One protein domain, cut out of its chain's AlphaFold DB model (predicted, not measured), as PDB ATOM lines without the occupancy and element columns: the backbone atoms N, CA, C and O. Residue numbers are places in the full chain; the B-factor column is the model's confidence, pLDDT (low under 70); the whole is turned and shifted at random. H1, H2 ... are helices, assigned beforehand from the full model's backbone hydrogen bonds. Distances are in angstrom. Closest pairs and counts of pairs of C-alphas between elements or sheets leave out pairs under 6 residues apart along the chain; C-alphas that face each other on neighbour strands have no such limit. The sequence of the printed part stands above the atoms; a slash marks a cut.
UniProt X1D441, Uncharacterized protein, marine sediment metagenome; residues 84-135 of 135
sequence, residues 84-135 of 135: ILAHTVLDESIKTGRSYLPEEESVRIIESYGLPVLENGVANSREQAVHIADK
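What this domain is: This is residues 84 to 135 of the 135 residues of an uncharacterized protein of marine sediment metagenome (UniProt X1D441). A helical hairpin, H1 and H2 side by side, makes one end of an open arrangement; a long link, residues 113 to 125, leads across to the short helix H3 at the other end, which touches neither. The printed part has 52 residues with three named helices, in the order H1, H2, H3, and no named strand: all helix. It is loose, with a radius of gyration of the C-alphas of 12.9 A and spans of 32 by 25 by 15 A.

Where its parts are: H1, residues 84 to 95, is 16.1 A long and begins at C-alpha 84 (147.941, 133.484, 192.397). H2, residues 103 to 112, is 14.1 A long. H3, residues 126 to 133, is 10.8 A long and ends at C-alpha 133 (165.523, 115.157, 179.042).

How they stand to each other: H1 touches H2 with residues 85 to 89 alone; their closest C-alphas, of Ala 86 and Ile 109, are 4.9 A apart. This hairpin has a shallow tilt of 30 degrees, opposite ways. H3 is apart from H1 and H2. In H1, H2 and H3 every O i to N i+4 pair is within hydrogen-bond range.

The domain as a whole: The farthest C-alphas, of Gly 97 and Asp 134, are 35.0 A apart. The link H1 to H2 is short, H2 to H3 long. The printed part has no cut, and no printed residue is under 70 in pLDDT.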
ATOM      1  N   ILE A  84     147.290 132.217 192.740       94.81
ATOM      2  CA  ILE A  84     147.941 133.484 192.397       94.81
ATOM      3  C   ILE A  84     148.833 133.262 191.180       94.81
ATOM      4  O   ILE A  84     148.754 134.036 190.225       94.81
ATOM      5  N   LEU A  85     149.597 132.168 191.168       93.31
ATOM      6  CA  LEU A  85     150.386 131.753 190.012       93.31
ATOM      7  C   LEU A  85     149.504 131.563 188.773       93.31
ATOM      8  O   LEU A  85     149.794 132.151 187.732       93.31
ATOM      9  N   ALA A  86     148.397 130.818 188.894       94.69
ATOM     10  CA  ALA A  86     147.478 130.595 187.777       94.69
ATOM     11  C   ALA A  86     146.938 131.909 187.188       94.69
ATOM     12  O   ALA A  86     146.946 132.093 185.973       94.69
ATOM     13  N   HIS A  87     146.489 132.833 188.046       95.56
ATOM     14  CA  HIS A  87     145.974 134.129 187.596       95.56
ATOM     15  C   HIS A  87     147.068 134.985 186.968       95.56
ATOM     16  O   HIS A  87     146.822 135.609 185.948       95.56
ATOM     17  N   THR A  88     148.279 134.970 187.524       95.62
ATOM     18  CA  THR A  88     149.404 135.744 186.981       95.62
ATOM     19  C   THR A  88     149.716 135.324 185.544       95.62
ATOM     20  O   THR A  88     149.788 136.177 184.665       95.62
ATOM     21  N   VAL A  89     149.810 134.014 185.282       94.06
ATOM     22  CA  VAL A  89     150.067 133.476 183.933       94.06
ATOM     23  C   VAL A  89     148.931 133.833 182.964       94.06
ATOM     24  O   VAL A  89     149.176 134.255 181.832       94.06
ATOM     25  N   LEU A  90     147.674 133.718 183.407       95.06
ATOM     26  CA  LEU A  90     146.510 134.078 182.590       95.06
ATOM     27  C   LEU A  90     146.465 135.578 182.273       95.06
ATOM     28  O   LEU A  90     146.252 135.959 181.122       95.06
ATOM     29  N   ASP A  91     146.705 136.429 183.268       94.62
ATOM     30  CA  ASP A  91     146.691 137.882 183.119       94.62
ATOM     31  C   ASP A  91     147.801 138.361 182.177       94.62
ATOM     32  O   ASP A  91     147.588 139.282 181.388       94.62
ATOM     33  N   GLU A  92     148.983 137.741 182.218       93.31
ATOM     34  CA  GLU A  92     150.074 138.008 181.276       93.31
ATOM     35  C   GLU A  92     149.691 137.643 179.834       93.31
ATOM     36  O   GLU A  92     149.938 138.418 178.902       93.31
ATOM     37  N   SER A  93     149.032 136.500 179.629       91.88
ATOM     38  CA  SER A  93     148.533 136.093 178.310       91.88
ATOM     39  C   SER A  93     147.473 137.061 177.769       91.88
ATOM     40  O   SER A  93     147.575 137.540 176.635       91.88
ATOM     41  N   ILE A  94     146.526 137.475 178.616       93.50
ATOM     42  CA  ILE A  94     145.495 138.457 178.256       93.50
ATOM     43  C   ILE A  94     146.121 139.820 177.927       93.50
ATOM     44  O   ILE A  94     145.786 140.421 176.905       93.50
ATOM     45  N   LYS A  95     147.065 140.305 178.747       94.12
ATOM     46  CA  LYS A  95     147.772 141.583 178.519       94.12
ATOM     47  C   LYS A  95     148.554 141.599 177.210       94.12
ATOM     48  O   LYS A  95     148.671 142.647 176.584       94.12
ATOM     49  N   THR A  96     149.077 140.448 176.795       91.06
ATOM     50  CA  THR A  96     149.800 140.289 175.525       91.06
ATOM     51  C   THR A  96     148.868 140.072 174.326       91.06
ATOM     52  O   THR A  96     149.344 139.895 173.208       91.06
ATOM     53  N   GLY A  97     147.544 140.128 174.530       92.44
ATOM     54  CA  GLY A  97     146.536 140.001 173.477       92.44
ATOM     55  C   GLY A  97     146.405 138.585 172.916       92.44
ATOM     56  O   GLY A  97     145.834 138.400 171.840       92.44
ATOM     57  N   ARG A  98     146.950 137.582 173.612       91.75
ATOM     58  CA  ARG A  98     146.899 136.188 173.178       91.75
ATOM     59  C   ARG A  98     145.567 135.565 173.581       91.75
ATOM     60  O   ARG A  98     145.075 135.753 174.687       91.75
ATOM     61  N   SER A  99     144.997 134.782 172.671       90.94
ATOM     62  CA  SER A  99     143.810 133.956 172.927       90.94
ATOM     63  C   SER A  99     144.162 132.493 173.214       90.94
ATOM     64  O   SER A  99     143.284 131.634 173.203       90.94
ATOM     65  N   TYR A 100     145.449 132.191 173.391       91.12
ATOM     66  CA  TYR A 100     145.966 130.852 173.642       91.12
ATOM     67  C   TYR A 100     147.144 130.914 174.616       91.12
ATOM     68  O   TYR A 100     147.810 131.944 174.741       91.12
ATOM     69  N   LEU A 101     147.407 129.791 175.277       93.06
ATOM     70  CA  LEU A 101     148.559 129.600 176.148       93.06
ATOM     71  C   LEU A 101     149.528 128.623 175.469       93.06
ATOM     72  O   LEU A 101     149.099 127.541 175.060       93.06
ATOM     73  N   PRO A 102     150.816 128.968 175.326       92.19
ATOM     74  CA  PRO A 102     151.864 128.002 175.035       92.19
ATOM     75  C   PRO A 102     151.885 126.870 176.069       92.19
ATOM     76  O   PRO A 102     151.381 127.013 177.188       92.19
ATOM     77  N   GLU A 103     152.489 125.742 175.701       91.62
ATOM     78  CA  GLU A 103     152.572 124.561 176.564       91.62
ATOM     79  C   GLU A 103     153.236 124.877 177.911       91.62
ATOM     80  O   GLU A 103     152.669 124.551 178.948       91.62
ATOM     81  N   GLU A 104     154.349 125.613 177.905       91.06
ATOM     82  CA  GLU A 104     155.060 126.048 179.117       91.06
ATOM     83  C   GLU A 104     154.141 126.783 180.112       91.06
ATOM     84  O   GLU A 104     154.152 126.516 181.311       91.06
ATOM     85  N   GLU A 105     153.296 127.692 179.621       93.56
ATOM     86  CA  GLU A 105     152.349 128.441 180.455       93.56
ATOM     87  C   GLU A 105     151.189 127.555 180.927       93.56
ATOM     88  O   GLU A 105     150.753 127.642 182.077       93.56
ATOM     89  N   SER A 106     150.705 126.672 180.052       93.75
ATOM     90  CA  SER A 106     149.597 125.757 180.345       93.75
ATOM     91  C   SER A 106     149.970 124.756 181.437       93.75
ATOM     92  O   SER A 106     149.200 124.541 182.373       93.75
ATOM     93  N   VAL A 107     151.169 124.180 181.345       94.38
ATOM     94  CA  VAL A 107     151.714 123.246 182.331       94.38
ATOM     95  C   VAL A 107     151.832 123.913 183.698       94.38
ATOM     96  O   VAL A 107     151.344 123.353 184.677       94.38
ATOM     97  N   ARG A 108     152.362 125.140 183.768       93.06
ATOM     98  CA  ARG A 108     152.472 125.892 185.030       93.06
ATOM     99  C   ARG A 108     151.116 126.107 185.705       93.06
ATOM    100  O   ARG A 108     151.015 126.047 186.930       93.06
ATOM    101  N   ILE A 109     150.054 126.336 184.928       95.00
ATOM    102  CA  ILE A 109     148.690 126.428 185.471       95.00
ATOM    103  C   ILE A 109     148.242 125.067 186.008       95.00
ATOM    104  O   ILE A 109     147.725 124.998 187.119       95.00
ATOM    105  N   ILE A 110     148.444 123.983 185.260       94.25
ATOM    106  CA  ILE A 110     148.062 122.625 185.674       94.25
ATOM    107  C   ILE A 110     148.758 122.250 186.997       94.25
ATOM    108  O   ILE A 110     148.084 121.859 187.954       94.25
ATOM    109  N   GLU A 111     150.069 122.477 187.092       93.06
ATOM    110  CA  GLU A 111     150.870 122.286 188.309       93.06
ATOM    111  C   GLU A 111     150.355 123.117 189.483       93.06
ATOM    112  O   GLU A 111     150.247 122.611 190.600       93.06
ATOM    113  N   SER A 112     149.966 124.374 189.239       94.44
ATOM    114  CA  SER A 112     149.442 125.254 190.291       94.44
ATOM    115  C   SER A 112     148.151 124.732 190.933       94.44
ATOM    116  O   SER A 112     147.852 125.070 192.077       94.44
ATOM    117  N   TYR A 113     147.398 123.878 190.231       94.00
ATOM    118  CA  TYR A 113     146.211 123.197 190.752       94.00
ATOM    119  C   TYR A 113     146.514 121.824 191.373       94.00
ATOM    120  O   TYR A 113     145.586 121.112 191.763       94.00
ATOM    121  N   GLY A 114     147.793 121.456 191.498       90.88
ATOM    122  CA  GLY A 114     148.238 120.186 192.068       90.88
ATOM    123  C   GLY A 114     147.968 118.984 191.163       90.88
ATOM    124  O   GLY A 114     147.907 117.851 191.644       90.88
ATOM    125  N   LEU A 115     147.751 119.218 189.866       92.12
ATOM    126  CA  LEU A 115     147.601 118.151 188.886       92.12
ATOM    127  C   LEU A 115     148.992 117.640 188.477       92.12
ATOM    128  O   LEU A 115     149.904 118.446 188.297       92.12
ATOM    129  N   PRO A 116     149.172 116.318 188.326       90.94
ATOM    130  CA  PRO A 116     150.460 115.755 187.955       90.94
ATOM    131  C   PRO A 116     150.815 116.140 186.520       90.94
ATOM    132  O   PRO A 116     150.009 115.959 185.603       90.94
ATOM    133  N   VAL A 117     152.040 116.613 186.330       91.25
ATOM    134  CA  VAL A 117     152.642 116.836 185.015       91.25
ATOM    135  C   VAL A 117     153.961 116.081 184.931       91.25
ATOM    136  O   VAL A 117     154.559 115.740 185.951       91.25
ATOM    137  N   LEU A 118     154.390 115.787 183.707       90.06
ATOM    138  CA  LEU A 118     155.723 115.245 183.462       90.06
ATOM    139  C   LEU A 118     156.760 116.352 183.630       90.06
ATOM    140  O   LEU A 118     156.454 117.512 183.361       90.06
ATOM    141  N   GLU A 119     157.979 115.995 184.023       88.06
ATOM    142  CA  GLU A 119     159.090 116.945 184.007       88.06
ATOM    143  C   GLU A 119     159.270 117.502 182.593       88.06
ATOM    144  O   GLU A 119     159.230 116.779 181.595       88.06
ATOM    145  N   ASN A 120     159.363 118.823 182.502       89.31
ATOM    146  CA  ASN A 120     159.345 119.542 181.240       89.31
ATOM    147  C   ASN A 120     160.111 120.860 181.378       89.31
ATOM    148  O   ASN A 120     160.400 121.334 182.478       89.31
ATOM    149  N   GLY A 121     160.446 121.457 180.239       89.38
ATOM    150  CA  GLY A 121     161.074 122.767 180.190       89.38
ATOM    151  C   GLY A 121     161.322 123.222 178.760       89.38
ATOM    152  O   GLY A 121     161.430 122.410 177.839       89.38
ATOM    153  N   VAL A 122     161.433 124.535 178.572       91.12
ATOM    154  CA  VAL A 122     161.787 125.119 177.276       91.12
ATOM    155  C   VAL A 122     163.301 125.113 177.106       91.12
ATOM    156  O   VAL A 122     164.038 125.704 177.894       91.12
ATOM    157  N   ALA A 123     163.771 124.458 176.045       93.38
ATOM    158  CA  ALA A 123     165.177 124.436 175.672       93.38
ATOM    159  C   ALA A 123     165.469 125.463 174.570       93.38
ATOM    160  O   ALA A 123     164.854 125.434 173.506       93.38
ATOM    161  N   ASN A 124     166.462 126.323 174.793       94.25
ATOM    162  CA  ASN A 124     166.951 127.293 173.804       94.25
ATOM    163  C   ASN A 124     168.290 126.877 173.169       94.25
ATOM    164  O   ASN A 124     168.827 127.584 172.317       94.25
ATOM    165  N   SER A 125     168.848 125.733 173.575       96.00
ATOM    166  CA  SER A 125     170.033 125.133 172.965       96.00
ATOM    167  C   SER A 125     169.949 123.610 172.992       96.00
ATOM    168  O   SER A 125     169.160 123.023 173.738       96.00
ATOM    169  N   ARG A 126     170.793 122.958 172.187       94.62
ATOM    170  CA  ARG A 126     170.906 121.495 172.174       94.62
ATOM    171  C   ARG A 126     171.299 120.961 173.552       94.62
ATOM    172  O   ARG A 126     170.739 119.974 174.009       94.62
ATOM    173  N   GLU A 127     172.246 121.620 174.203       95.31
ATOM    174  CA  GLU A 127     172.774 121.236 175.510       95.31
ATOM    175  C   GLU A 127     171.691 121.355 176.592       95.31
ATOM    176  O   GLU A 127     171.570 120.468 177.432       95.31
ATOM    177  N   GLN A 128     170.854 122.401 176.531       94.00
ATOM    178  CA  GLN A 128     169.702 122.551 177.429       94.00
ATOM    179  C   GLN A 128     168.659 121.449 177.216       94.00
ATOM    180  O   GLN A 128     168.133 120.926 178.192       94.00
ATOM    181  N   ALA A 129     168.387 121.068 175.963       93.00
ATOM    182  CA  ALA A 129     167.419 120.016 175.654       93.00
ATOM    183  C   ALA A 129     167.845 118.655 176.225       93.00
ATOM    184  O   ALA A 129     167.027 117.971 176.830       93.00
ATOM    185  N   VAL A 130     169.128 118.296 176.084       93.75
ATOM    186  CA  VAL A 130     169.682 117.067 176.681       93.75
ATOM    187  C   VAL A 130     169.556 117.113 178.204       93.75
ATOM    188  O   VAL A 130     169.043 116.179 178.802       93.75
ATOM    189  N   HIS A 131     169.932 118.233 178.829       92.25
ATOM    190  CA  HIS A 131     169.850 118.364 180.282       92.25
ATOM    191  C   HIS A 131     168.418 118.267 180.831       92.25
ATOM    192  O   HIS A 131     168.228 117.742 181.922       92.25
ATOM    193  N   ILE A 132     167.420 118.790 180.111       92.00
ATOM    194  CA  ILE A 132     166.006 118.689 180.507       92.00
ATOM    195  C   ILE A 132     165.495 117.253 180.340       92.00
ATOM    196  O   ILE A 132     164.717 116.804 181.167       92.00
ATOM    197  N   ALA A 133     165.940 116.535 179.305       89.75
ATOM    198  CA  ALA A 133     165.523 115.157 179.042       89.75
ATOM    199  C   ALA A 133     166.133 114.117 180.002       89.75
ATOM    200  O   ALA A 133     165.586 113.027 180.131       89.75
ATOM    201  N   ASP A 134     167.263 114.442 180.638       89.31
ATOM    202  CA  ASP A 134     167.968 113.569 181.588       89.31
ATOM    203  C   ASP A 134     167.475 113.709 183.045       89.31
ATOM    204  O   ASP A 134     168.029 113.061 183.940       89.31
ATOM    205  N   LYS A 135     166.483 114.571 183.301       71.56
ATOM    206  CA  LYS A 135     165.798 114.670 184.597       71.56
ATOM    207  C   LYS A 135     164.584 113.746 184.628       71.56
ATOM    208  O   LYS A 135     164.462 113.012 185.634       71.56
TER     209      LYS A 135